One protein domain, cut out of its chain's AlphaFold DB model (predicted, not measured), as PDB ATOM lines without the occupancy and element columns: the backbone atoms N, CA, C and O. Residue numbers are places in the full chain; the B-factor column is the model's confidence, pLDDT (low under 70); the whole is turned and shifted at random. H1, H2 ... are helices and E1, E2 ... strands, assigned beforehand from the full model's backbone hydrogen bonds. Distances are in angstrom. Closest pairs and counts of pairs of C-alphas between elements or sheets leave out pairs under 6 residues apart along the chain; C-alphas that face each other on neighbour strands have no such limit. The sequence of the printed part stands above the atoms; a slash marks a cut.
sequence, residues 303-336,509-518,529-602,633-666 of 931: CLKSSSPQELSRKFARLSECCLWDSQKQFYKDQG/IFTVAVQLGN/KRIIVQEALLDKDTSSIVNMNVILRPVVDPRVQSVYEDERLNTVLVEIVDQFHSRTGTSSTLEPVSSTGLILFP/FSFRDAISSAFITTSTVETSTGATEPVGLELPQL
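AT A GLANCE: This is residues 303 to 336, 509 to 518, 529 to 602 and 633 to 666 of the 931 residues of an uncharacterized protein of Phytophthora parasitica P10297 (UniProt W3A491). A strongly twisted sheet of five strands, with the long strand E3 running through it, has the helix H2 over one face, along the strands. Two arms leave this body: the helix H1, of which residues 329 to 335 stick out with Gly 336, and a thin ribbon in which E6 runs on into E7 and E8 back into E9, its tip, residues 650 to 655, sticking out. The printed part has 152 residues, with two named helices and nine named strands, which follow along the chain as E1, H1, E2, E3, E4, H2, E5, E6, E7, E8 and E9; the five-stranded sheet is branched, with the antiparallel neighbour pairs E1 and E3, E2 and E3, E2 and E5, and E3 and E4. The class is mixed, with under half of the residues in named elements; the whole is compact, with a radius of gyration of the C-alphas of 17.1 A and spans of 54 by 46 by 30 A.

HOW THE PARTS SIT: E1, residues 316 to 318, is the antiparallel neighbour of E3, residues 530 to 539, with N 317 and O 538 within hydrogen-bond range at 2.9 A. H1, residues 324 to 335, is not on the sheet. E2, residues 509 to 515, is antiparallel to E3 at 153 degrees, with N 511 and O 534 2.8 A apart. E4, residues 551 to 554, forms a hairpin with E3, with N 537 and O 551 2.8 A apart; E1 and E2 lie on one side of E3, E4 on the other side. H2, residues 567 to 582, is on the sheet at a height of 9.3 A, over E2 and, only just, with 3 of its C-alphas, over E3; its line stands at 26 degrees to E2 on the local plane. Its closest C-alphas to E2 are those of Phe 580 and Val 514, 7.5 A apart. E5, residues 596 to 601, lies on the other side of E2 from E3, with N 599 and O 510 2.8 A apart. E6, residues 644 to 646, is antiparallel to E9, residues 659 to 661, with N 660 and O 645 2.8 A apart. E7, residues 649 to 651, and E8, residues 654 to 656, form a hairpin, with N 654 and O 651 3.0 A apart. The closest C-alphas of E4 and E9, those of Ile 551 and Gly 660, are 6.1 A apart. In H1 every O i to N i+4 pair is within hydrogen-bond range, in H2 11 of 12.

IN THESE COORDINATES: E1 begins at C-alpha 316, (-56.164, -42.815, 50.184). H1 is 16.3 A long, E2 19.6 A, E3 29.2 A, E4 10.2 A, H2 21.8 A and E5 15.7 A. E6, E7, E8 and E9 have 3 residues each, and E9 ends at C-alpha 661, (-46.130, -32.345, 45.821).

THE WHOLE: The C-alphas farthest apart, those of Gly 336 and Asn 518, are 56.0 A apart. Three cuts leave out residues 337 to 508, 519 to 528 and 603 to 632, with C-alpha gaps of 28.9 A, 9.5 A and 11.9 A. The links E3 to E4, E4 to H2 and H2 to E5 are long. Mean pLDDT of the printed part is 77.7; residues 303 to 314, 516 to 518, 529, 583 to 592 and 646 to 660 are under 70.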
ATOM      1  N   CYS A 303     -37.605 -32.415  54.427       53.88
ATOM      2  CA  CYS A 303     -37.075 -32.837  55.728       53.88
ATOM      3  C   CYS A 303     -37.885 -32.282  56.921       53.88
ATOM      4  O   CYS A 303     -37.558 -32.595  58.071       53.88
ATOM      5  N   LEU A 304     -38.897 -31.428  56.690       50.88
ATOM      6  CA  LEU A 304     -39.762 -30.895  57.746       50.88
ATOM      7  C   LEU A 304     -40.710 -31.989  58.252       50.88
ATOM      8  O   LEU A 304     -41.235 -32.797  57.489       50.88
ATOM      9  N   LYS A 305     -40.894 -32.038  59.576       47.44
ATOM     10  CA  LYS A 305     -41.657 -33.081  60.274       47.44
ATOM     11  C   LYS A 305     -43.091 -33.156  59.736       47.44
ATOM     12  O   LYS A 305     -43.906 -32.296  60.058       47.44
ATOM     13  N   SER A 306     -43.407 -34.218  58.996       42.31
ATOM     14  CA  SER A 306     -44.790 -34.600  58.718       42.31
ATOM     15  C   SER A 306     -45.489 -34.958  60.034       42.31
ATOM     16  O   SER A 306     -44.887 -35.568  60.924       42.31
ATOM     17  N   SER A 307     -46.750 -34.553  60.162       41.25
ATOM     18  CA  SER A 307     -47.616 -34.827  61.308       41.25
ATOM     19  C   SER A 307     -47.650 -36.318  61.673       41.25
ATOM     20  O   SER A 307     -47.422 -37.199  60.843       41.25
ATOM     21  N   SER A 308     -47.905 -36.596  62.956       39.00
ATOM     22  CA  SER A 308     -48.078 -37.947  63.506       39.00
ATOM     23  C   SER A 308     -49.029 -38.796  62.652       39.00
ATOM     24  O   SER A 308     -49.965 -38.215  62.101       39.00
ATOM     25  N   PRO A 309     -48.862 -40.134  62.607       41.81
ATOM     26  CA  PRO A 309     -49.720 -41.040  61.843       41.81
ATOM     27  C   PRO A 309     -51.175 -40.909  62.308       41.81
ATOM     28  O   PRO A 309     -51.598 -41.553  63.264       41.81
ATOM     29  N   GLN A 310     -51.936 -40.020  61.672       42.72
ATOM     30  CA  GLN A 310     -53.382 -39.978  61.804       42.72
ATOM     31  C   GLN A 310     -53.926 -41.180  61.038       42.72
ATOM     32  O   GLN A 310     -53.467 -41.465  59.931       42.72
ATOM     33  N   GLU A 311     -54.854 -41.907  61.658       43.88
ATOM     34  CA  GLU A 311     -55.539 -43.056  61.070       43.88
ATOM     35  C   GLU A 311     -56.013 -42.709  59.658       43.88
ATOM     36  O   GLU A 311     -56.916 -41.894  59.460       43.88
ATOM     37  N   LEU A 312     -55.348 -43.292  58.659       51.62
ATOM     38  CA  LEU A 312     -55.676 -43.036  57.271       51.62
ATOM     39  C   LEU A 312     -57.069 -43.613  57.015       51.62
ATOM     40  O   LEU A 312     -57.307 -44.815  57.158       51.62
ATOM     41  N   SER A 313     -57.994 -42.746  56.617       55.91
ATOM     42  CA  SER A 313     -59.238 -43.164  55.980       55.91
ATOM     43  C   SER A 313     -58.916 -44.162  54.855       55.91
ATOM     44  O   SER A 313     -57.964 -43.940  54.106       55.91
ATOM     45  N   ARG A 314     -59.741 -45.209  54.665       63.03
ATOM     46  CA  ARG A 314     -59.693 -46.175  53.529       63.03
ATOM     47  C   ARG A 314     -59.839 -45.524  52.132       63.03
ATOM     48  O   ARG A 314     -60.156 -46.200  51.154       63.03
ATOM     49  N   LYS A 315     -59.726 -44.202  52.063       82.62
ATOM     50  CA  LYS A 315     -59.914 -43.351  50.900       82.62
ATOM     51  C   LYS A 315     -58.603 -43.062  50.167       82.62
ATOM     52  O   LYS A 315     -58.661 -42.822  48.976       82.62
ATOM     53  N   PHE A 316     -57.447 -43.107  50.832       88.31
ATOM     54  CA  PHE A 316     -56.164 -42.815  50.184       88.31
ATOM     55  C   PHE A 316     -55.450 -44.088  49.720       88.31
ATOM     56  O   PHE A 316     -55.404 -45.066  50.468       88.31
ATOM     57  N   ALA A 317     -54.884 -44.050  48.518       91.56
ATOM     58  CA  ALA A 317     -54.164 -45.145  47.876       91.56
ATOM     59  C   ALA A 317     -52.910 -44.624  47.155       91.56
ATOM     60  O   ALA A 317     -52.741 -43.411  46.983       91.56
ATOM     61  N   ARG A 318     -52.016 -45.534  46.755       93.69
ATOM     62  CA  ARG A 318     -50.870 -45.183  45.903       93.69
ATOM     63  C   ARG A 318     -51.352 -44.855  44.493       93.69
ATOM     64  O   ARG A 318     -52.447 -45.252  44.093       93.69
ATOM     65  N   LEU A 319     -50.541 -44.122  43.732       94.44
ATOM     66  CA  LEU A 319     -50.953 -43.623  42.421       94.44
ATOM     67  C   LEU A 319     -51.341 -44.751  41.448       94.44
ATOM     68  O   LEU A 319     -52.323 -44.585  40.725       94.44
ATOM     69  N   SER A 320     -50.661 -45.902  41.463       94.69
ATOM     70  CA  SER A 320     -50.998 -47.048  40.597       94.69
ATOM     71  C   SER A 320     -52.388 -47.650  40.862       94.69
ATOM     72  O   SER A 320     -52.977 -48.290  39.986       94.69
ATOM     73  N   GLU A 321     -52.950 -47.409  42.049       93.75
ATOM     74  CA  GLU A 321     -54.248 -47.922  42.502       93.75
ATOM     75  C   GLU A 321     -55.397 -46.914  42.290       93.75
ATOM     76  O   GLU A 321     -56.555 -47.228  42.564       93.75
ATOM     77  N   CYS A 322     -55.105 -45.697  41.816       92.56
ATOM     78  CA  CYS A 322     -56.089 -44.621  41.671       92.56
ATOM     79  C   CYS A 322     -56.913 -44.719  40.374       92.56
ATOM     80  O   CYS A 322     -56.404 -45.126  39.328       92.56
ATOM     81  N   CYS A 323     -58.156 -44.222  40.408       93.50
ATOM     82  CA  CYS A 323     -59.062 -44.193  39.249       93.50
ATOM     83  C   CYS A 323     -58.629 -43.252  38.104       93.50
ATOM     84  O   CYS A 323     -59.234 -43.289  37.033       93.50
ATOM     85  N   LEU A 324     -57.582 -42.435  38.284       92.75
ATOM     86  CA  LEU A 324     -57.010 -41.582  37.231       92.75
ATOM     87  C   LEU A 324     -56.659 -42.387  35.971       92.75
ATOM     88  O   LEU A 324     -56.966 -41.959  34.858       92.75
ATOM     89  N   TRP A 325     -56.077 -43.571  36.152       94.31
ATOM     90  CA  TRP A 325     -55.700 -44.468  35.057       94.31
ATOM     91  C   TRP A 325     -56.919 -45.066  34.347       94.31
ATOM     92  O   TRP A 325     -56.897 -45.273  33.136       94.31
ATOM     93  N   ASP A 326     -58.017 -45.302  35.069       93.56
ATOM     94  CA  ASP A 326     -59.264 -45.791  34.471       93.56
ATOM     95  C   ASP A 326     -59.931 -44.698  33.626       93.56
ATOM     96  O   ASP A 326     -60.361 -44.964  32.501       93.56
ATOM     97  N   SER A 327     -59.943 -43.452  34.117       93.81
ATOM     98  CA  SER A 327     -60.377 -42.287  33.336       93.81
ATOM     99  C   SER A 327     -59.540 -42.100  32.072       93.81
ATOM    100  O   SER A 327     -60.101 -41.865  31.004       93.81
ATOM    101  N   GLN A 328     -58.216 -42.255  32.170       94.50
ATOM    102  CA  GLN A 328     -57.307 -42.186  31.025       94.50
ATOM    103  C   GLN A 328     -57.608 -43.283  29.995       94.50
ATOM    104  O   GLN A 328     -57.787 -42.988  28.809       94.50
ATOM    105  N   LYS A 329     -57.734 -44.546  30.428       94.25
ATOM    106  CA  LYS A 329     -58.129 -45.658  29.548       94.25
ATOM    107  C   LYS A 329     -59.465 -45.365  28.857       94.25
ATOM    108  O   LYS A 329     -59.595 -45.574  27.649       94.25
ATOM    109  N   GLN A 330     -60.444 -44.845  29.596       94.56
ATOM    110  CA  GLN A 330     -61.753 -44.489  29.051       94.56
ATOM    111  C   GLN A 330     -61.665 -43.332  28.044       94.56
ATOM    112  O   GLN A 330     -62.281 -43.403  26.982       94.56
ATOM    113  N   PHE A 331     -60.840 -42.317  28.312       94.19
ATOM    114  CA  PHE A 331     -60.582 -41.215  27.386       94.19
ATOM    115  C   PHE A 331     -60.073 -41.721  26.029       94.19
ATOM    116  O   PHE A 331     -60.635 -41.345  24.998       94.19
ATOM    117  N   TYR A 332     -59.072 -42.609  25.998       93.50
ATOM    118  CA  TYR A 332     -58.570 -43.169  24.735       93.50
ATOM    119  C   TYR A 332     -59.616 -44.029  24.014       93.50
ATOM    120  O   TYR A 332     -59.779 -43.906  22.796       93.50
ATOM    121  N   LYS A 333     -60.374 -44.855  24.754       93.94
ATOM    122  CA  LYS A 333     -61.471 -45.662  24.190       93.94
ATOM    123  C   LYS A 333     -62.536 -44.780  23.526       93.94
ATOM    124  O   LYS A 333     -62.918 -45.060  22.389       93.94
ATOM    125  N   ASP A 334     -62.945 -43.701  24.193       93.19
ATOM    126  CA  ASP A 334     -64.019 -42.806  23.747       93.19
ATOM    127  C   ASP A 334     -63.594 -41.836  22.644       93.19
ATOM    128  O   ASP A 334     -64.356 -41.591  21.705       93.19
ATOM    129  N   GLN A 335     -62.393 -41.254  22.739       91.25
ATOM    130  CA  GLN A 335     -61.891 -40.354  21.699       91.25
ATOM    131  C   GLN A 335     -61.530 -41.121  20.421       91.25
ATOM    132  O   GLN A 335     -61.701 -40.586  19.318       91.25
ATOM    133  N   GLY A 336     -61.008 -42.347  20.549       90.88
ATOM    134  CA  GLY A 336     -60.477 -43.112  19.427       90.88
ATOM    135  C   GLY A 336     -59.498 -42.268  18.603       90.88
ATOM    136  O   GLY A 336     -58.661 -41.554  19.149       90.88
ATOM    137  N   ILE A 509     -45.246 -43.414  43.185       94.88
ATOM    138  CA  ILE A 509     -44.334 -42.283  43.369       94.88
ATOM    139  C   ILE A 509     -43.752 -42.281  44.777       94.88
ATOM    140  O   ILE A 509     -44.485 -42.363  45.766       94.88
ATOM    141  N   PHE A 510     -42.430 -42.126  44.860       93.56
ATOM    142  CA  PHE A 510     -41.707 -41.977  46.121       93.56
ATOM    143  C   PHE A 510     -40.819 -40.739  46.092       93.56
ATOM    144  O   PHE A 510     -40.160 -40.457  45.095       93.56
ATOM    145  N   THR A 511     -40.748 -40.018  47.202       91.06
ATOM    146  CA  THR A 511     -39.723 -39.001  47.427       91.06
ATOM    147  C   THR A 511     -38.642 -39.575  48.330       91.06
ATOM    148  O   THR A 511     -38.916 -40.280  49.305       91.06
ATOM    149  N   VAL A 512     -37.390 -39.267  48.010       88.88
ATOM    150  CA  VAL A 512     -36.233 -39.603  48.839       88.88
ATOM    151  C   VAL A 512     -35.539 -38.312  49.234       88.88
ATOM    152  O   VAL A 512     -35.296 -37.453  48.389       88.88
ATOM    153  N   ALA A 513     -35.208 -38.168  50.515       86.00
ATOM    154  CA  ALA A 513     -34.439 -37.045  51.034       86.00
ATOM    155  C   ALA A 513     -33.322 -37.533  51.965       86.00
ATOM    156  O   ALA A 513     -33.549 -38.303  52.901       86.00
ATOM    157  N   VAL A 514     -32.099 -37.060  51.721       80.69
ATOM    158  CA  VAL A 514     -30.920 -37.343  52.544       80.69
ATOM    159  C   VAL A 514     -30.753 -36.229  53.576       80.69
ATOM    160  O   VAL A 514     -30.364 -35.111  53.244       80.69
ATOM    161  N   GLN A 515     -31.005 -36.535  54.848       73.44
ATOM    162  CA  GLN A 515     -30.837 -35.598  55.954       73.44
ATOM    163  C   GLN A 515     -29.456 -35.757  56.612       73.44
ATOM    164  O   GLN A 515     -29.072 -36.843  57.062       73.44
ATOM    165  N   LEU A 516     -28.712 -34.654  56.709       62.84
ATOM    166  CA  LEU A 516     -27.524 -34.548  57.560       62.84
ATOM    167  C   LEU A 516     -27.980 -34.399  59.020       62.84
ATOM    168  O   LEU A 516     -28.833 -33.568  59.317       62.84
ATOM    169  N   GLY A 517     -27.450 -35.227  59.925       53.62
ATOM    170  CA  GLY A 517     -27.793 -35.155  61.349       53.62
ATOM    171  C   GLY A 517     -27.422 -33.800  61.967       53.62
ATOM    172  O   GLY A 517     -26.395 -33.223  61.615       53.62
ATOM    173  N   ASN A 518     -28.253 -33.303  62.889       44.81
ATOM    174  CA  ASN A 518     -28.000 -32.064  63.631       44.81
ATOM    175  C   ASN A 518     -26.776 -32.205  64.559       44.81
ATOM    176  O   ASN A 518     -26.577 -33.252  65.172       44.81
ATOM    177  N   LYS A 529     -25.996 -39.917  58.648       63.69
ATOM    178  CA  LYS A 529     -26.904 -39.383  57.628       63.69
ATOM    179  C   LYS A 529     -28.135 -40.293  57.586       63.69
ATOM    180  O   LYS A 529     -27.983 -41.511  57.484       63.69
ATOM    181  N   ARG A 530     -29.329 -39.720  57.730       75.25
ATOM    182  CA  ARG A 530     -30.601 -40.456  57.739       75.25
ATOM    183  C   ARG A 530     -31.293 -40.239  56.401       75.25
ATOM    184  O   ARG A 530     -31.465 -39.095  55.994       75.25
ATOM    185  N   ILE A 531     -31.689 -41.321  55.740       81.19
ATOM    186  CA  ILE A 531     -32.516 -41.250  54.533       81.19
ATOM    187  C   ILE A 531     -33.979 -41.333  54.948       81.19
ATOM    188  O   ILE A 531     -34.353 -42.152  55.789       81.19
ATOM    189  N   ILE A 532     -34.785 -40.433  54.400       86.00
ATOM    190  CA  ILE A 532     -36.233 -40.410  54.558       86.00
ATOM    191  C   ILE A 532     -36.814 -40.781  53.201       86.00
ATOM    192  O   ILE A 532     -36.528 -40.111  52.212       86.00
ATOM    193  N   VAL A 533     -37.605 -41.851  53.170       88.62
ATOM    194  CA  VAL A 533     -38.397 -42.247  52.005       88.62
ATOM    195  C   VAL A 533     -39.856 -41.973  52.341       88.62
ATOM    196  O   VAL A 533     -40.329 -42.362  53.414       88.62
ATOM    197  N   GLN A 534     -40.560 -41.274  51.459       89.75
ATOM    198  CA  GLN A 534     -41.992 -41.029  51.588       89.75
ATOM    199  C   GLN A 534     -42.685 -41.520  50.324       89.75
ATOM    200  O   GLN A 534     -42.189 -41.300  49.226       89.75
ATOM    201  N   GLU A 535     -43.823 -42.181  50.464       91.38
ATOM    202  CA  GLU A 535     -44.682 -42.503  49.326       91.38
ATOM    203  C   GLU A 535     -45.684 -41.365  49.092       91.38
ATOM    204  O   GLU A 535     -46.106 -40.679  50.032       91.38
ATOM    205  N   ALA A 536     -46.067 -41.171  47.836       90.88
ATOM    206  CA  ALA A 536     -47.117 -40.252  47.436       90.88
ATOM    207  C   ALA A 536     -48.469 -40.978  47.401       90.88
ATOM    208  O   ALA A 536     -48.636 -41.980  46.703       90.88
ATOM    209  N   LEU A 537     -49.440 -40.446  48.141       91.00
ATOM    210  CA  LEU A 537     -50.796 -40.973  48.243       91.00
ATOM    211  C   LEU A 537     -51.811 -39.964  47.716       91.00
ATOM    212  O   LEU A 537     -51.669 -38.757  47.921       91.00
ATOM    213  N   LEU A 538     -52.857 -40.477  47.080       91.12
ATOM    214  CA  LEU A 538     -53.967 -39.704  46.539       91.12
ATOM    215  C   LEU A 538     -55.292 -40.313  46.981       91.12
ATOM    216  O   LEU A 538     -55.354 -41.468  47.396       91.12
ATOM    217  N   ASP A 539     -56.365 -39.532  46.901       90.94
ATOM    218  CA  ASP A 539     -57.716 -40.074  47.024       90.94
ATOM    219  C   ASP A 539     -57.951 -41.083  45.891       90.94
ATOM    220  O   ASP A 539     -57.817 -40.739  44.715       90.94
ATOM    221  N   LYS A 540     -58.283 -42.327  46.238       91.06
ATOM    222  CA  LYS A 540     -58.456 -43.438  45.293       91.06
ATOM    223  C   LYS A 540     -59.497 -43.129  44.215       91.06
ATOM    224  O   LYS A 540     -59.357 -43.586  43.087       91.06
ATOM    225  N   ASP A 541     -60.508 -42.329  44.568       91.88
ATOM    226  CA  ASP A 541     -61.632 -41.978  43.699       91.88
ATOM    227  C   ASP A 541     -61.299 -40.754  42.813       91.88
ATOM    228  O   ASP A 541     -62.159 -40.250  42.089       91.88
ATOM    229  N   THR A 542     -60.055 -40.247  42.856       90.38
ATOM    230  CA  THR A 542     -59.591 -39.166  41.975       90.38
ATOM    231  C   THR A 542     -59.666 -39.632  40.526       90.38
ATOM    232  O   THR A 542     -58.977 -40.568  40.134       90.38
ATOM    233  N   SER A 543     -60.492 -38.960  39.725       87.69
ATOM    234  CA  SER A 543     -60.764 -39.332  38.334       87.69
ATOM    235  C   SER A 543     -60.289 -38.295  37.311       87.69
ATOM    236  O   SER A 543     -60.477 -38.504  36.117       87.69
ATOM    237  N   SER A 544     -59.727 -37.165  37.752       88.25
ATOM    238  CA  SER A 544     -59.214 -36.107  36.875       88.25
ATOM    239  C   SER A 544     -58.037 -35.386  37.523       88.25
ATOM    240  O   SER A 544     -58.022 -35.182  38.741       88.25
ATOM    241  N   ILE A 545     -57.083 -34.958  36.695       88.06
ATOM    242  CA  ILE A 545     -55.849 -34.272  37.103       88.06
ATOM    243  C   ILE A 545     -56.145 -32.987  37.887       88.06
ATOM    244  O   ILE A 545     -55.430 -32.645  38.822       88.06
ATOM    245  N   VAL A 546     -57.233 -32.287  37.551       85.31
ATOM    246  CA  VAL A 546     -57.619 -31.020  38.203       85.31
ATOM    247  C   VAL A 546     -57.924 -31.206  39.693       85.31
ATOM    248  O   VAL A 546     -57.756 -30.279  40.481       85.31
ATOM    249  N   ASN A 547     -58.351 -32.407  40.087       84.81
ATOM    250  CA  ASN A 547     -58.711 -32.736  41.466       84.81
ATOM    251  C   ASN A 547     -57.574 -33.451  42.212       84.81
ATOM    252  O   ASN A 547     -57.780 -33.948  43.321       84.81
ATOM    253  N   MET A 548     -56.393 -33.541  41.600       86.88
ATOM    254  CA  MET A 548     -55.257 -34.262  42.144       86.88
ATOM    255  C   MET A 548     -54.700 -33.536  43.371       86.88
ATOM    256  O   MET A 548     -54.247 -32.398  43.284       86.88
ATOM    257  N   ASN A 549     -54.711 -34.210  44.521       86.50
ATOM    258  CA  ASN A 549     -54.100 -33.716  45.750       86.50
ATOM    259  C   ASN A 549     -53.186 -34.791  46.336       86.50
ATOM    260  O   ASN A 549     -53.664 -35.811  46.838       86.50
ATOM    261  N   VAL A 550     -51.878 -34.561  46.239       87.81
ATOM    262  CA  VAL A 550     -50.851 -35.523  46.643       87.81
ATOM    263  C   VAL A 550     -50.436 -35.277  48.088       87.81
ATOM    264  O   VAL A 550     -50.030 -34.174  48.459       87.81
ATOM    265  N   ILE A 551     -50.481 -36.335  48.891       86.19
ATOM    266  CA  ILE A 551     -50.043 -36.343  50.286       86.19
ATOM    267  C   ILE A 551     -48.807 -37.229  50.406       86.19
ATOM    268  O   ILE A 551     -48.803 -38.362  49.934       86.19
ATOM    269  N   LEU A 552     -47.768 -36.735  51.079       85.88
ATOM    270  CA  LEU A 552     -46.554 -37.505  51.342       85.88
ATOM    271  C   LEU A 552     -46.632 -38.206  52.700       85.88
ATOM    272  O   LEU A 552     -46.852 -37.565  53.730       85.88
ATOM    273  N   ARG A 553     -46.398 -39.522  52.713       85.38
ATOM    274  CA  ARG A 553     -46.357 -40.338  53.934       85.38
ATOM    275  C   ARG A 553     -44.994 -41.017  54.079       85.38
ATOM    276  O   ARG A 553     -44.598 -41.739  53.172       85.38
ATOM    277  N   PRO A 554     -44.282 -40.853  55.209       84.94
ATOM    278  CA  PRO A 554     -43.066 -41.619  55.463       84.94
ATOM    279  C   PRO A 554     -43.351 -43.122  55.473       84.94
ATOM    280  O   PRO A 554     -44.238 -43.576  56.198       84.94
ATOM    281  N   VAL A 555     -42.568 -43.883  54.713       85.19
ATOM    282  CA  VAL A 555     -42.603 -45.349  54.729       85.19
ATOM    283  C   VAL A 555     -41.465 -45.901  55.572       85.19
ATOM    284  O   VAL A 555     -40.414 -45.273  55.735       85.19
ATOM    285  N   VAL A 556     -41.678 -47.095  56.130       83.75
ATOM    286  CA  VAL A 556     -40.569 -47.894  56.656       83.75
ATOM    287  C   VAL A 556     -39.629 -48.191  55.491       83.75
ATOM    288  O   VAL A 556     -40.069 -48.365  54.358       83.75
ATOM    289  N   ASP A 557     -38.332 -48.208  55.773       80.94
ATOM    290  CA  ASP A 557     -37.303 -48.504  54.784       80.94
ATOM    291  C   ASP A 557     -37.659 -49.771  53.973       80.94
ATOM    292  O   ASP A 557     -37.864 -50.823  54.595       80.94
ATOM    293  N   PRO A 558     -37.710 -49.703  52.624       84.62
ATOM    294  CA  PRO A 558     -38.064 -50.844  51.773       84.62
ATOM    295  C   PRO A 558     -37.194 -52.092  51.990       84.62
ATOM    296  O   PRO A 558     -37.608 -53.203  51.669       84.62
ATOM    297  N   ARG A 559     -35.999 -51.939  52.579       83.00
ATOM    298  CA  ARG A 559     -35.113 -53.058  52.958       83.00
ATOM    299  C   ARG A 559     -35.609 -53.849  54.162       83.00
ATOM    300  O   ARG A 559     -35.213 -54.993  54.356       83.00
ATOM    301  N   VAL A 560     -36.405 -53.213  55.018       85.50
ATOM    302  CA  VAL A 560     -36.939 -53.799  56.253       85.50
ATOM    303  C   VAL A 560     -38.346 -54.334  56.024       85.50
ATOM    304  O   VAL A 560     -38.698 -55.379  56.565       85.50
ATOM    305  N   GLN A 561     -39.147 -53.622  55.231       88.44
ATOM    306  CA  GLN A 561     -40.522 -53.988  54.933       88.44
ATOM    307  C   GLN A 561     -40.784 -53.854  53.433       88.44
ATOM    308  O   GLN A 561     -40.653 -52.767  52.878       88.44
ATOM    309  N   SER A 562     -41.186 -54.956  52.797       89.81
ATOM    310  CA  SER A 562     -41.547 -54.982  51.380       89.81
ATOM    311  C   SER A 562     -42.750 -54.082  51.095       89.81
ATOM    312  O   SER A 562     -43.744 -54.116  51.825       89.81
ATOM    313  N   VAL A 563     -42.661 -53.313  50.014       91.38
ATOM    314  CA  VAL A 563     -43.711 -52.412  49.521       91.38
ATOM    315  C   VAL A 563     -44.634 -53.129  48.528       91.38
ATOM    316  O   VAL A 563     -45.846 -52.937  48.559       91.38
ATOM    317  N   TYR A 564     -44.072 -53.981  47.671       93.50
ATOM    318  CA  TYR A 564     -44.799 -54.782  46.683       93.50
ATOM    319  C   TYR A 564     -44.955 -56.240  47.139       93.50
ATOM    320  O   TYR A 564     -44.250 -56.693  48.041       93.50
ATOM    321  N   GLU A 565     -45.863 -56.995  46.525       89.88
ATOM    322  CA  GLU A 565     -45.961 -58.444  46.764       89.88
ATOM    323  C   GLU A 565     -44.900 -59.221  45.971       89.88
ATOM    324  O   GLU A 565     -44.318 -60.177  46.483       89.88
ATOM    325  N   ASP A 566     -44.599 -58.786  44.742       89.25
ATOM    326  CA  ASP A 566     -43.545 -59.383  43.920       89.25
ATOM    327  C   ASP A 566     -42.154 -58.958  44.438       89.25
ATOM    328  O   ASP A 566     -41.809 -57.772  44.507       89.25
ATOM    329  N   GLU A 567     -41.331 -59.941  44.818       90.25
ATOM    330  CA  GLU A 567     -39.965 -59.720  45.315       90.25
ATOM    331  C   GLU A 567     -39.080 -59.014  44.274       90.25
ATOM    332  O   GLU A 567     -38.205 -58.221  44.638       90.25
ATOM    333  N   ARG A 568     -39.319 -59.256  42.976       89.62
ATOM    334  CA  ARG A 568     -38.541 -58.671  41.875       89.62
ATOM    335  C   ARG A 568     -38.724 -57.153  41.843       89.62
ATOM    336  O   ARG A 568     -37.736 -56.426  41.789       89.62
ATOM    337  N   LEU A 569     -39.964 -56.670  41.979       93.75
ATOM    338  CA  LEU A 569     -40.278 -55.235  42.044       93.75
ATOM    339  C   LEU A 569     -39.660 -54.581  43.288       93.75
ATOM    340  O   LEU A 569     -39.015 -53.538  43.186       93.75
ATOM    341  N   ASN A 570     -39.800 -55.207  44.462       93.44
ATOM    342  CA  ASN A 570     -39.183 -54.683  45.687       93.44
ATOM    343  C   ASN A 570     -37.667 -54.583  45.592       93.44
ATOM    344  O   ASN A 570     -37.094 -53.626  46.106       93.44
ATOM    345  N   THR A 571     -37.019 -55.561  44.958       92.75
ATOM    346  CA  THR A 571     -35.561 -55.552  44.844       92.75
ATOM    347  C   THR A 571     -35.089 -54.351  44.030       92.75
ATOM    348  O   THR A 571     -34.184 -53.650  44.470       92.75
ATOM    349  N   VAL A 572     -35.755 -54.042  42.913       94.44
ATOM    350  CA  VAL A 572     -35.441 -52.845  42.114       94.44
ATOM    351  C   VAL A 572     -35.650 -51.565  42.928       94.44
ATOM    352  O   VAL A 572     -34.783 -50.693  42.932       94.44
ATOM    353  N   LEU A 573     -36.753 -51.453  43.681       94.75
ATOM    354  CA  LEU A 573     -36.984 -50.295  44.557       94.75
ATOM    355  C   LEU A 573     -35.877 -50.147  45.617       94.75
ATOM    356  O   LEU A 573     -35.412 -49.036  45.879       94.75
ATOM    357  N   VAL A 574     -35.434 -51.257  46.211       92.88
ATOM    358  CA  VAL A 574     -34.326 -51.280  47.173       92.88
ATOM    359  C   VAL A 574     -33.014 -50.840  46.523       92.88
ATOM    360  O   VAL A 574     -32.326 -50.001  47.098       92.88
ATOM    361  N   GLU A 575     -32.689 -51.331  45.325       92.00
ATOM    362  CA  GLU A 575     -31.477 -50.941  44.591       92.00
ATOM    363  C   GLU A 575     -31.450 -49.433  44.291       92.00
ATOM    364  O   GLU A 575     -30.420 -48.783  44.491       92.00
ATOM    365  N   ILE A 576     -32.587 -48.844  43.899       92.69
ATOM    366  CA  ILE A 576     -32.720 -47.389  43.704       92.69
ATOM    367  C   ILE A 576     -32.424 -46.650  45.014       92.69
ATOM    368  O   ILE A 576     -31.596 -45.737  45.053       92.69
ATOM    369  N   VAL A 577     -33.068 -47.059  46.112       89.75
ATOM    370  CA  VAL A 577     -32.873 -46.452  47.436       89.75
ATOM    371  C   VAL A 577     -31.427 -46.621  47.925       89.75
ATOM    372  O   VAL A 577     -30.876 -45.718  48.561       89.75
ATOM    373  N   ASP A 578     -30.766 -47.733  47.609       88.31
ATOM    374  CA  ASP A 578     -29.366 -47.983  47.952       88.31
ATOM    375  C   ASP A 578     -28.396 -47.070  47.190       88.31
ATOM    376  O   ASP A 578     -27.367 -46.694  47.757       88.31
ATOM    377  N   GLN A 579     -28.726 -46.597  45.983       88.12
ATOM    378  CA  GLN A 579     -27.916 -45.568  45.315       88.12
ATOM    379  C   GLN A 579     -27.855 -44.272  46.143       88.12
ATOM    380  O   GLN A 579     -26.769 -43.719  46.338       88.12
ATOM    381  N   PHE A 580     -28.966 -43.833  46.747       84.12
ATOM    382  CA  PHE A 580     -28.958 -42.692  47.677       84.12
ATOM    383  C   PHE A 580     -28.164 -42.988  48.960       84.12
ATOM    384  O   PHE A 580     -27.474 -42.105  49.482       84.12
ATOM    385  N   HIS A 581     -28.195 -44.234  49.453       76.88
ATOM    386  CA  HIS A 581     -27.348 -44.671  50.568       76.88
ATOM    387  C   HIS A 581     -25.865 -44.683  50.197       76.88
ATOM    388  O   HIS A 581     -25.033 -44.316  51.020       76.88
ATOM    389  N   SER A 582     -25.499 -45.054  48.973       71.69
ATOM    390  CA  SER A 582     -24.103 -45.154  48.532       71.69
ATOM    391  C   SER A 582     -23.381 -43.797  48.485       71.69
ATOM    392  O   SER A 582     -22.182 -43.735  48.759       71.69
ATOM    393  N   ARG A 583     -24.120 -42.684  48.323       60.72
ATOM    394  CA  ARG A 583     -23.622 -41.302  48.505       60.72
ATOM    395  C   ARG A 583     -23.080 -41.038  49.922       60.72
ATOM    396  O   ARG A 583     -22.448 -40.014  50.192       60.72
ATOM    397  N   THR A 584     -23.335 -41.946  50.865       50.34
ATOM    398  CA  THR A 584     -22.789 -41.896  52.227       50.34
ATOM    399  C   THR A 584     -21.383 -42.501  52.359       50.34
ATOM    400  O   THR A 584     -20.769 -42.315  53.411       50.34
ATOM    401  N   GLY A 585     -20.840 -43.144  51.311       46.62
ATOM    402  CA  GLY A 585     -19.481 -43.701  51.264       46.62
ATOM    403  C   GLY A 585     -18.522 -42.943  50.331       46.62
ATOM    404  O   GLY A 585     -18.915 -42.409  49.301       46.62
ATOM    405  N   THR A 586     -17.236 -42.901  50.686       34.56
ATOM    406  CA  THR A 586     -16.141 -42.251  49.936       34.56
ATOM    407  C   THR A 586     -15.677 -43.075  48.724       34.56
ATOM    408  O   THR A 586     -14.489 -43.375  48.610       34.56
ATOM    409  N   SER A 587     -16.586 -43.495  47.841       35.47
ATOM    410  CA  SER A 587     -16.216 -44.162  46.583       35.47
ATOM    411  C   SER A 587     -16.386 -43.202  45.411       35.47
ATOM    412  O   SER A 587     -17.472 -42.683  45.175       35.47
ATOM    413  N   SER A 588     -15.306 -42.959  44.672       39.22
ATOM    414  CA  SER A 588     -15.208 -41.996  43.566       39.22
ATOM    415  C   SER A 588     -15.769 -42.510  42.230       39.22
ATOM    416  O   SER A 588     -15.419 -41.974  41.182       39.22
ATOM    417  N   THR A 589     -16.569 -43.580  42.248       39.69
ATOM    418  CA  THR A 589     -16.935 -44.360  41.051       39.69
ATOM    419  C   THR A 589     -18.437 -44.487  40.786       39.69
ATOM    420  O   THR A 589     -18.792 -45.008  39.736       39.69
ATOM    421  N   LEU A 590     -19.320 -44.002  41.671       50.09
ATOM    422  CA  LEU A 590     -20.767 -43.963  41.407       50.09
ATOM    423  C   LEU A 590     -21.202 -42.616  40.821       50.09
ATOM    424  O   LEU A 590     -20.756 -41.556  41.266       50.09
ATOM    425  N   GLU A 591     -22.094 -42.678  39.833       56.97
ATOM    426  CA  GLU A 591     -22.730 -41.511  39.222       56.97
ATOM    427  C   GLU A 591     -23.463 -40.677  40.292       56.97
ATOM    428  O   GLU A 591     -24.101 -41.231  41.193       56.97
ATOM    429  N   PRO A 592     -23.332 -39.340  40.267       64.38
ATOM    430  CA  PRO A 592     -23.748 -38.505  41.385       64.38
ATOM    431  C   PRO A 592     -25.276 -38.388  41.469       64.38
ATOM    432  O   PRO A 592     -25.899 -37.718  40.653       64.38
ATOM    433  N   VAL A 593     -25.865 -38.981  42.508       75.38
ATOM    434  CA  VAL A 593     -27.273 -38.781  42.896       75.38
ATOM    435  C   VAL A 593     -27.429 -37.494  43.727       75.38
ATOM    436  O   VAL A 593     -26.576 -37.193  44.571       75.38
ATOM    437  N   SER A 594     -28.512 -36.735  43.527       82.19
ATOM    438  CA  SER A 594     -28.845 -35.535  44.316       82.19
ATOM    439  C   SER A 594     -29.251 -35.827  45.771       82.19
ATOM    440  O   SER A 594     -29.302 -36.970  46.228       82.19
ATOM    441  N   SER A 595     -29.398 -34.777  46.598       79.94
ATOM    442  CA  SER A 595     -29.756 -34.927  48.038       79.94
ATOM    443  C   SER A 595     -31.231 -35.199  48.243       79.94
ATOM    444  O   SER A 595     -31.625 -35.728  49.281       79.94
ATOM    445  N   THR A 596     -32.016 -34.875  47.229       86.19
ATOM    446  CA  THR A 596     -33.391 -35.303  47.063       86.19
ATOM    447  C   THR A 596     -33.522 -36.022  45.729       86.19
ATOM    448  O   THR A 596     -32.697 -35.810  44.840       86.19
ATOM    449  N   GLY A 597     -34.546 -36.854  45.600       89.50
ATOM    450  CA  GLY A 597     -34.909 -37.491  44.341       89.50
ATOM    451  C   GLY A 597     -36.377 -37.889  44.339       89.50
ATOM    452  O   GLY A 597     -36.951 -38.175  45.394       89.50
ATOM    453  N   LEU A 598     -36.984 -37.868  43.158       92.69
ATOM    454  CA  LEU A 598     -38.354 -38.310  42.921       92.69
ATOM    455  C   LEU A 598     -38.290 -39.616  42.134       92.69
ATOM    456  O   LEU A 598     -37.698 -39.645  41.070       92.69
ATOM    457  N   ILE A 599     -38.872 -40.689  42.645       95.31
ATOM    458  CA  ILE A 599     -38.896 -41.995  41.986       95.31
ATOM    459  C   ILE A 599     -40.275 -42.163  41.358       95.31
ATOM    460  O   ILE A 599     -41.269 -42.174  42.084       95.31
ATOM    461  N   LEU A 600     -40.322 -42.315  40.034       95.88
ATOM    462  CA  LEU A 600     -41.516 -42.710  39.283       95.88
ATOM    463  C   LEU A 600     -41.409 -44.215  39.004       95.88
ATOM    464  O   LEU A 600     -40.746 -44.635  38.062       95.88
ATOM    465  N   PHE A 601     -41.968 -45.042  39.886       97.50
ATOM    466  CA  PHE A 601     -41.779 -46.491  39.856       97.50
ATOM    467  C   PHE A 601     -42.816 -47.173  38.937       97.50
ATOM    468  O   PHE A 601     -44.008 -47.131  39.253       97.50
ATOM    469  N   PRO A 602     -42.409 -47.822  37.828       96.94
ATOM    470  CA  PRO A 602     -43.314 -48.227  36.747       96.94
ATOM    471  C   PRO A 602     -43.957 -49.609  36.994       96.94
ATOM    472  O   PRO A 602     -43.591 -50.612  36.377       96.94
ATOM    473  N   PHE A 633     -37.067 -39.095  32.069       91.50
ATOM    474  CA  PHE A 633     -36.987 -38.733  33.482       91.50
ATOM    475  C   PHE A 633     -35.738 -39.335  34.145       91.50
ATOM    476  O   PHE A 633     -35.141 -40.266  33.611       91.50
ATOM    477  N   SER A 634     -35.322 -38.794  35.295       91.31
ATOM    478  CA  SER A 634     -34.260 -39.386  36.119       91.31
ATOM    479  C   SER A 634     -34.500 -39.115  37.599       91.31
ATOM    480  O   SER A 634     -34.511 -37.963  38.043       91.31
ATOM    481  N   PHE A 635     -34.606 -40.180  38.393       92.19
ATOM    482  CA  PHE A 635     -34.756 -40.115  39.844       92.19
ATOM    483  C   PHE A 635     -33.544 -39.499  40.546       92.19
ATOM    484  O   PHE A 635     -33.618 -39.132  41.721       92.19
ATOM    485  N   ARG A 636     -32.410 -39.408  39.841       88.44
ATOM    486  CA  ARG A 636     -31.156 -38.870  40.363       88.44
ATOM    487  C   ARG A 636     -31.127 -37.352  40.409       88.44
ATOM    488  O   ARG A 636     -30.285 -36.803  41.122       88.44
ATOM    489  N   ASP A 637     -32.006 -36.693  39.658       87.19
ATOM    490  CA  ASP A 637     -32.115 -35.243  39.651       87.19
ATOM    491  C   ASP A 637     -32.815 -34.748  40.928       87.19
ATOM    492  O   ASP A 637     -33.777 -35.342  41.420       87.19
ATOM    493  N   ALA A 638     -32.325 -33.633  41.478       83.94
ATOM    494  CA  ALA A 638     -32.944 -33.003  42.637       83.94
ATOM    495  C   ALA A 638     -34.405 -32.638  42.350       83.94
ATOM    496  O   ALA A 638     -34.730 -32.124  41.275       83.94
ATOM    497  N   ILE A 639     -35.269 -32.811  43.353       82.50
ATOM    498  CA  ILE A 639     -36.662 -32.375  43.256       82.50
ATOM    499  C   ILE A 639     -36.666 -30.857  43.078       82.50
ATOM    500  O   ILE A 639     -36.196 -30.113  43.944       82.50
ATOM    501  N   SER A 640     -37.193 -30.394  41.943       78.56
ATOM    502  CA  SER A 640     -37.344 -28.965  41.689       78.56
ATOM    503  C   SER A 640     -38.211 -28.343  42.778       78.56
ATOM    504  O   SER A 640     -39.287 -28.851  43.088       78.56
ATOM    505  N   SER A 641     -37.790 -27.195  43.314       72.31
ATOM    506  CA  SER A 641     -38.610 -26.433  44.261       72.31
ATOM    507  C   SER A 641     -39.959 -26.021  43.665       72.31
ATOM    508  O   SER A 641     -40.872 -25.725  44.420       72.31
ATOM    509  N   ALA A 642     -40.088 -26.011  42.332       70.06
ATOM    510  CA  ALA A 642     -41.356 -25.775  41.646       70.06
ATOM    511  C   ALA A 642     -42.397 -26.874  41.916       70.06
ATOM    512  O   ALA A 642     -43.582 -26.576  41.924       70.06
ATOM    513  N   PHE A 643     -41.967 -28.112  42.183       77.19
ATOM    514  CA  PHE A 643     -42.870 -29.224  42.492       77.19
ATOM    515  C   PHE A 643     -43.283 -29.267  43.965       77.19
ATOM    516  O   PHE A 643     -44.137 -30.062  44.341       77.19
ATOM    517  N   ILE A 644     -42.682 -28.444  44.825       76.31
ATOM    518  CA  ILE A 644     -42.956 -28.445  46.262       76.31
ATOM    519  C   ILE A 644     -43.901 -27.287  46.572       76.31
ATOM    520  O   ILE A 644     -43.529 -26.122  46.443       76.31
ATOM    521  N   THR A 645     -45.108 -27.601  47.033       70.06
ATOM    522  CA  THR A 645     -46.083 -26.604  47.485       70.06
ATOM    523  C   THR A 645     -46.137 -26.582  49.009       70.06
ATOM    524  O   THR A 645     -46.084 -27.622  49.661       70.06
ATOM    525  N   THR A 646     -46.225 -25.400  49.615       62.59
ATOM    526  CA  THR A 646     -46.469 -25.260  51.056       62.59
ATOM    527  C   THR A 646     -47.812 -24.579  51.254       62.59
ATOM    528  O   THR A 646     -48.083 -23.526  50.680       62.59
ATOM    529  N   SER A 647     -48.687 -25.194  52.048       55.41
ATOM    530  CA  SER A 647     -49.942 -24.566  52.469       55.41
ATOM    531  C   SER A 647     -49.941 -24.434  53.985       55.41
ATOM    532  O   SER A 647     -49.535 -25.352  54.686       55.41
ATOM    533  N   THR A 648     -50.334 -23.278  54.514       49.16
ATOM    534  CA  THR A 648     -50.457 -23.055  55.958       49.16
ATOM    535  C   THR A 648     -51.833 -23.523  56.418       49.16
ATOM    536  O   THR A 648     -52.850 -22.946  56.041       49.16
ATOM    537  N   VAL A 649     -51.883 -24.568  57.249       50.75
ATOM    538  CA  VAL A 649     -53.129 -24.985  57.906       50.75
ATOM    539  C   VAL A 649     -53.077 -24.525  59.360       50.75
ATOM    540  O   VAL A 649     -52.267 -25.005  60.157       50.75
ATOM    541  N   GLU A 650     -53.939 -23.570  59.714       42.91
ATOM    542  CA  GLU A 650     -54.135 -23.153  61.103       42.91
ATOM    543  C   GLU A 650     -54.870 -24.265  61.863       42.91
ATOM    544  O   GLU A 650     -56.059 -24.500  61.652       42.91
ATOM    545  N   THR A 651     -54.167 -24.972  62.755       45.38
ATOM    546  CA  THR A 651     -54.796 -25.919  63.689       45.38
ATOM    547  C   THR A 651     -54.828 -25.341  65.102       45.38
ATOM    548  O   THR A 651     -53.992 -24.515  65.475       45.38
ATOM    549  N   SER A 652     -55.768 -25.804  65.932       39.34
ATOM    550  CA  SER A 652     -55.947 -25.364  67.329       39.34
ATOM    551  C   SER A 652     -54.738 -25.622  68.244       39.34
ATOM    552  O   SER A 652     -54.729 -25.178  69.389       39.34
ATOM    553  N   THR A 653     -53.722 -26.339  67.757       40.88
ATOM    554  CA  THR A 653     -52.473 -26.678  68.461       40.88
ATOM    555  C   THR A 653     -51.227 -25.996  67.874       40.88
ATOM    556  O   THR A 653     -50.116 -26.300  68.305       40.88
ATOM    557  N   GLY A 654     -51.391 -25.067  66.924       43.00
ATOM    558  CA  GLY A 654     -50.310 -24.355  66.231       43.00
ATOM    559  C   GLY A 654     -50.402 -24.482  64.705       43.00
ATOM    560  O   GLY A 654     -51.085 -25.365  64.184       43.00
ATOM    561  N   ALA A 655     -49.729 -23.594  63.973       39.62
ATOM    562  CA  ALA A 655     -49.643 -23.681  62.516       39.62
ATOM    563  C   ALA A 655     -48.729 -24.852  62.114       39.62
ATOM    564  O   ALA A 655     -47.560 -24.892  62.496       39.62
ATOM    565  N   THR A 656     -49.262 -25.803  61.349       48.56
ATOM    566  CA  THR A 656     -48.469 -26.811  60.631       48.56
ATOM    567  C   THR A 656     -48.508 -26.463  59.151       48.56
ATOM    568  O   THR A 656     -49.591 -26.223  58.623       48.56
ATOM    569  N   GLU A 657     -47.351 -26.433  58.490       50.78
ATOM    570  CA  GLU A 657     -47.239 -26.264  57.035       50.78
ATOM    571  C   GLU A 657     -47.176 -27.649  56.369       50.78
ATOM    572  O   GLU A 657     -46.090 -28.232  56.295       50.78
ATOM    573  N   PRO A 658     -48.300 -28.255  55.936       57.06
ATOM    574  CA  PRO A 658     -48.241 -29.417  55.061       57.06
ATOM    575  C   PRO A 658     -47.521 -29.075  53.753       57.06
ATOM    576  O   PRO A 658     -47.837 -28.097  53.068       57.06
ATOM    577  N   VAL A 659     -46.552 -29.925  53.422       65.25
ATOM    578  CA  VAL A 659     -45.818 -29.904  52.158       65.25
ATOM    579  C   VAL A 659     -46.581 -30.771  51.156       65.25
ATOM    580  O   VAL A 659     -46.701 -31.979  51.357       65.25
ATOM    581  N   GLY A 660     -47.127 -30.151  50.115       69.19
ATOM    582  CA  GLY A 660     -47.718 -30.821  48.961       69.19
ATOM    583  C   GLY A 660     -46.685 -31.048  47.855       69.19
ATOM    584  O   GLY A 660     -45.657 -30.368  47.793       69.19
ATOM    585  N   LEU A 661     -46.964 -32.012  46.977       83.19
ATOM    586  CA  LEU A 661     -46.130 -32.345  45.821       83.19
ATOM    587  C   LEU A 661     -46.952 -32.220  44.532       83.19
ATOM    588  O   LEU A 661     -47.962 -32.900  44.371       83.19
ATOM    589  N   GLU A 662     -46.508 -31.382  43.605       86.31
ATOM    590  CA  GLU A 662     -47.005 -31.370  42.231       86.31
ATOM    591  C   GLU A 662     -46.198 -32.370  41.395       86.31
ATOM    592  O   GLU A 662     -44.970 -32.414  41.475       86.31
ATOM    593  N   LEU A 663     -46.884 -33.217  40.626       87.94
ATOM    594  CA  LEU A 663     -46.231 -34.266  39.844       87.94
ATOM    595  C   LEU A 663     -45.724 -33.714  38.501       87.94
ATOM    596  O   LEU A 663     -46.414 -32.891  37.895       87.94
ATOM    597  N   PRO A 664     -44.576 -34.195  37.984       87.19
ATOM    598  CA  PRO A 664     -44.032 -33.788  36.688       87.19
ATOM    599  C   PRO A 664     -44.802 -34.446  35.527       87.19
ATOM    600  O   PRO A 664     -44.242 -35.230  34.770       87.19
ATOM    601  N   GLN A 665     -46.104 -34.187  35.417       86.94
ATOM    602  CA  GLN A 665     -46.960 -34.819  34.412       86.94
ATOM    603  C   GLN A 665     -46.723 -34.282  32.991       86.94
ATOM    604  O   GLN A 665     -46.454 -33.097  32.796       86.94
ATOM    605  N   LEU A 666     -46.921 -35.149  31.995       86.38
ATOM    606  CA  LEU A 666     -46.880 -34.816  30.561       86.38
ATOM    607  C   LEU A 666     -48.271 -34.833  29.909       86.38
ATOM    608  O   LEU A 666     -48.403 -34.879  28.690       86.38
TER     609      LEU A 666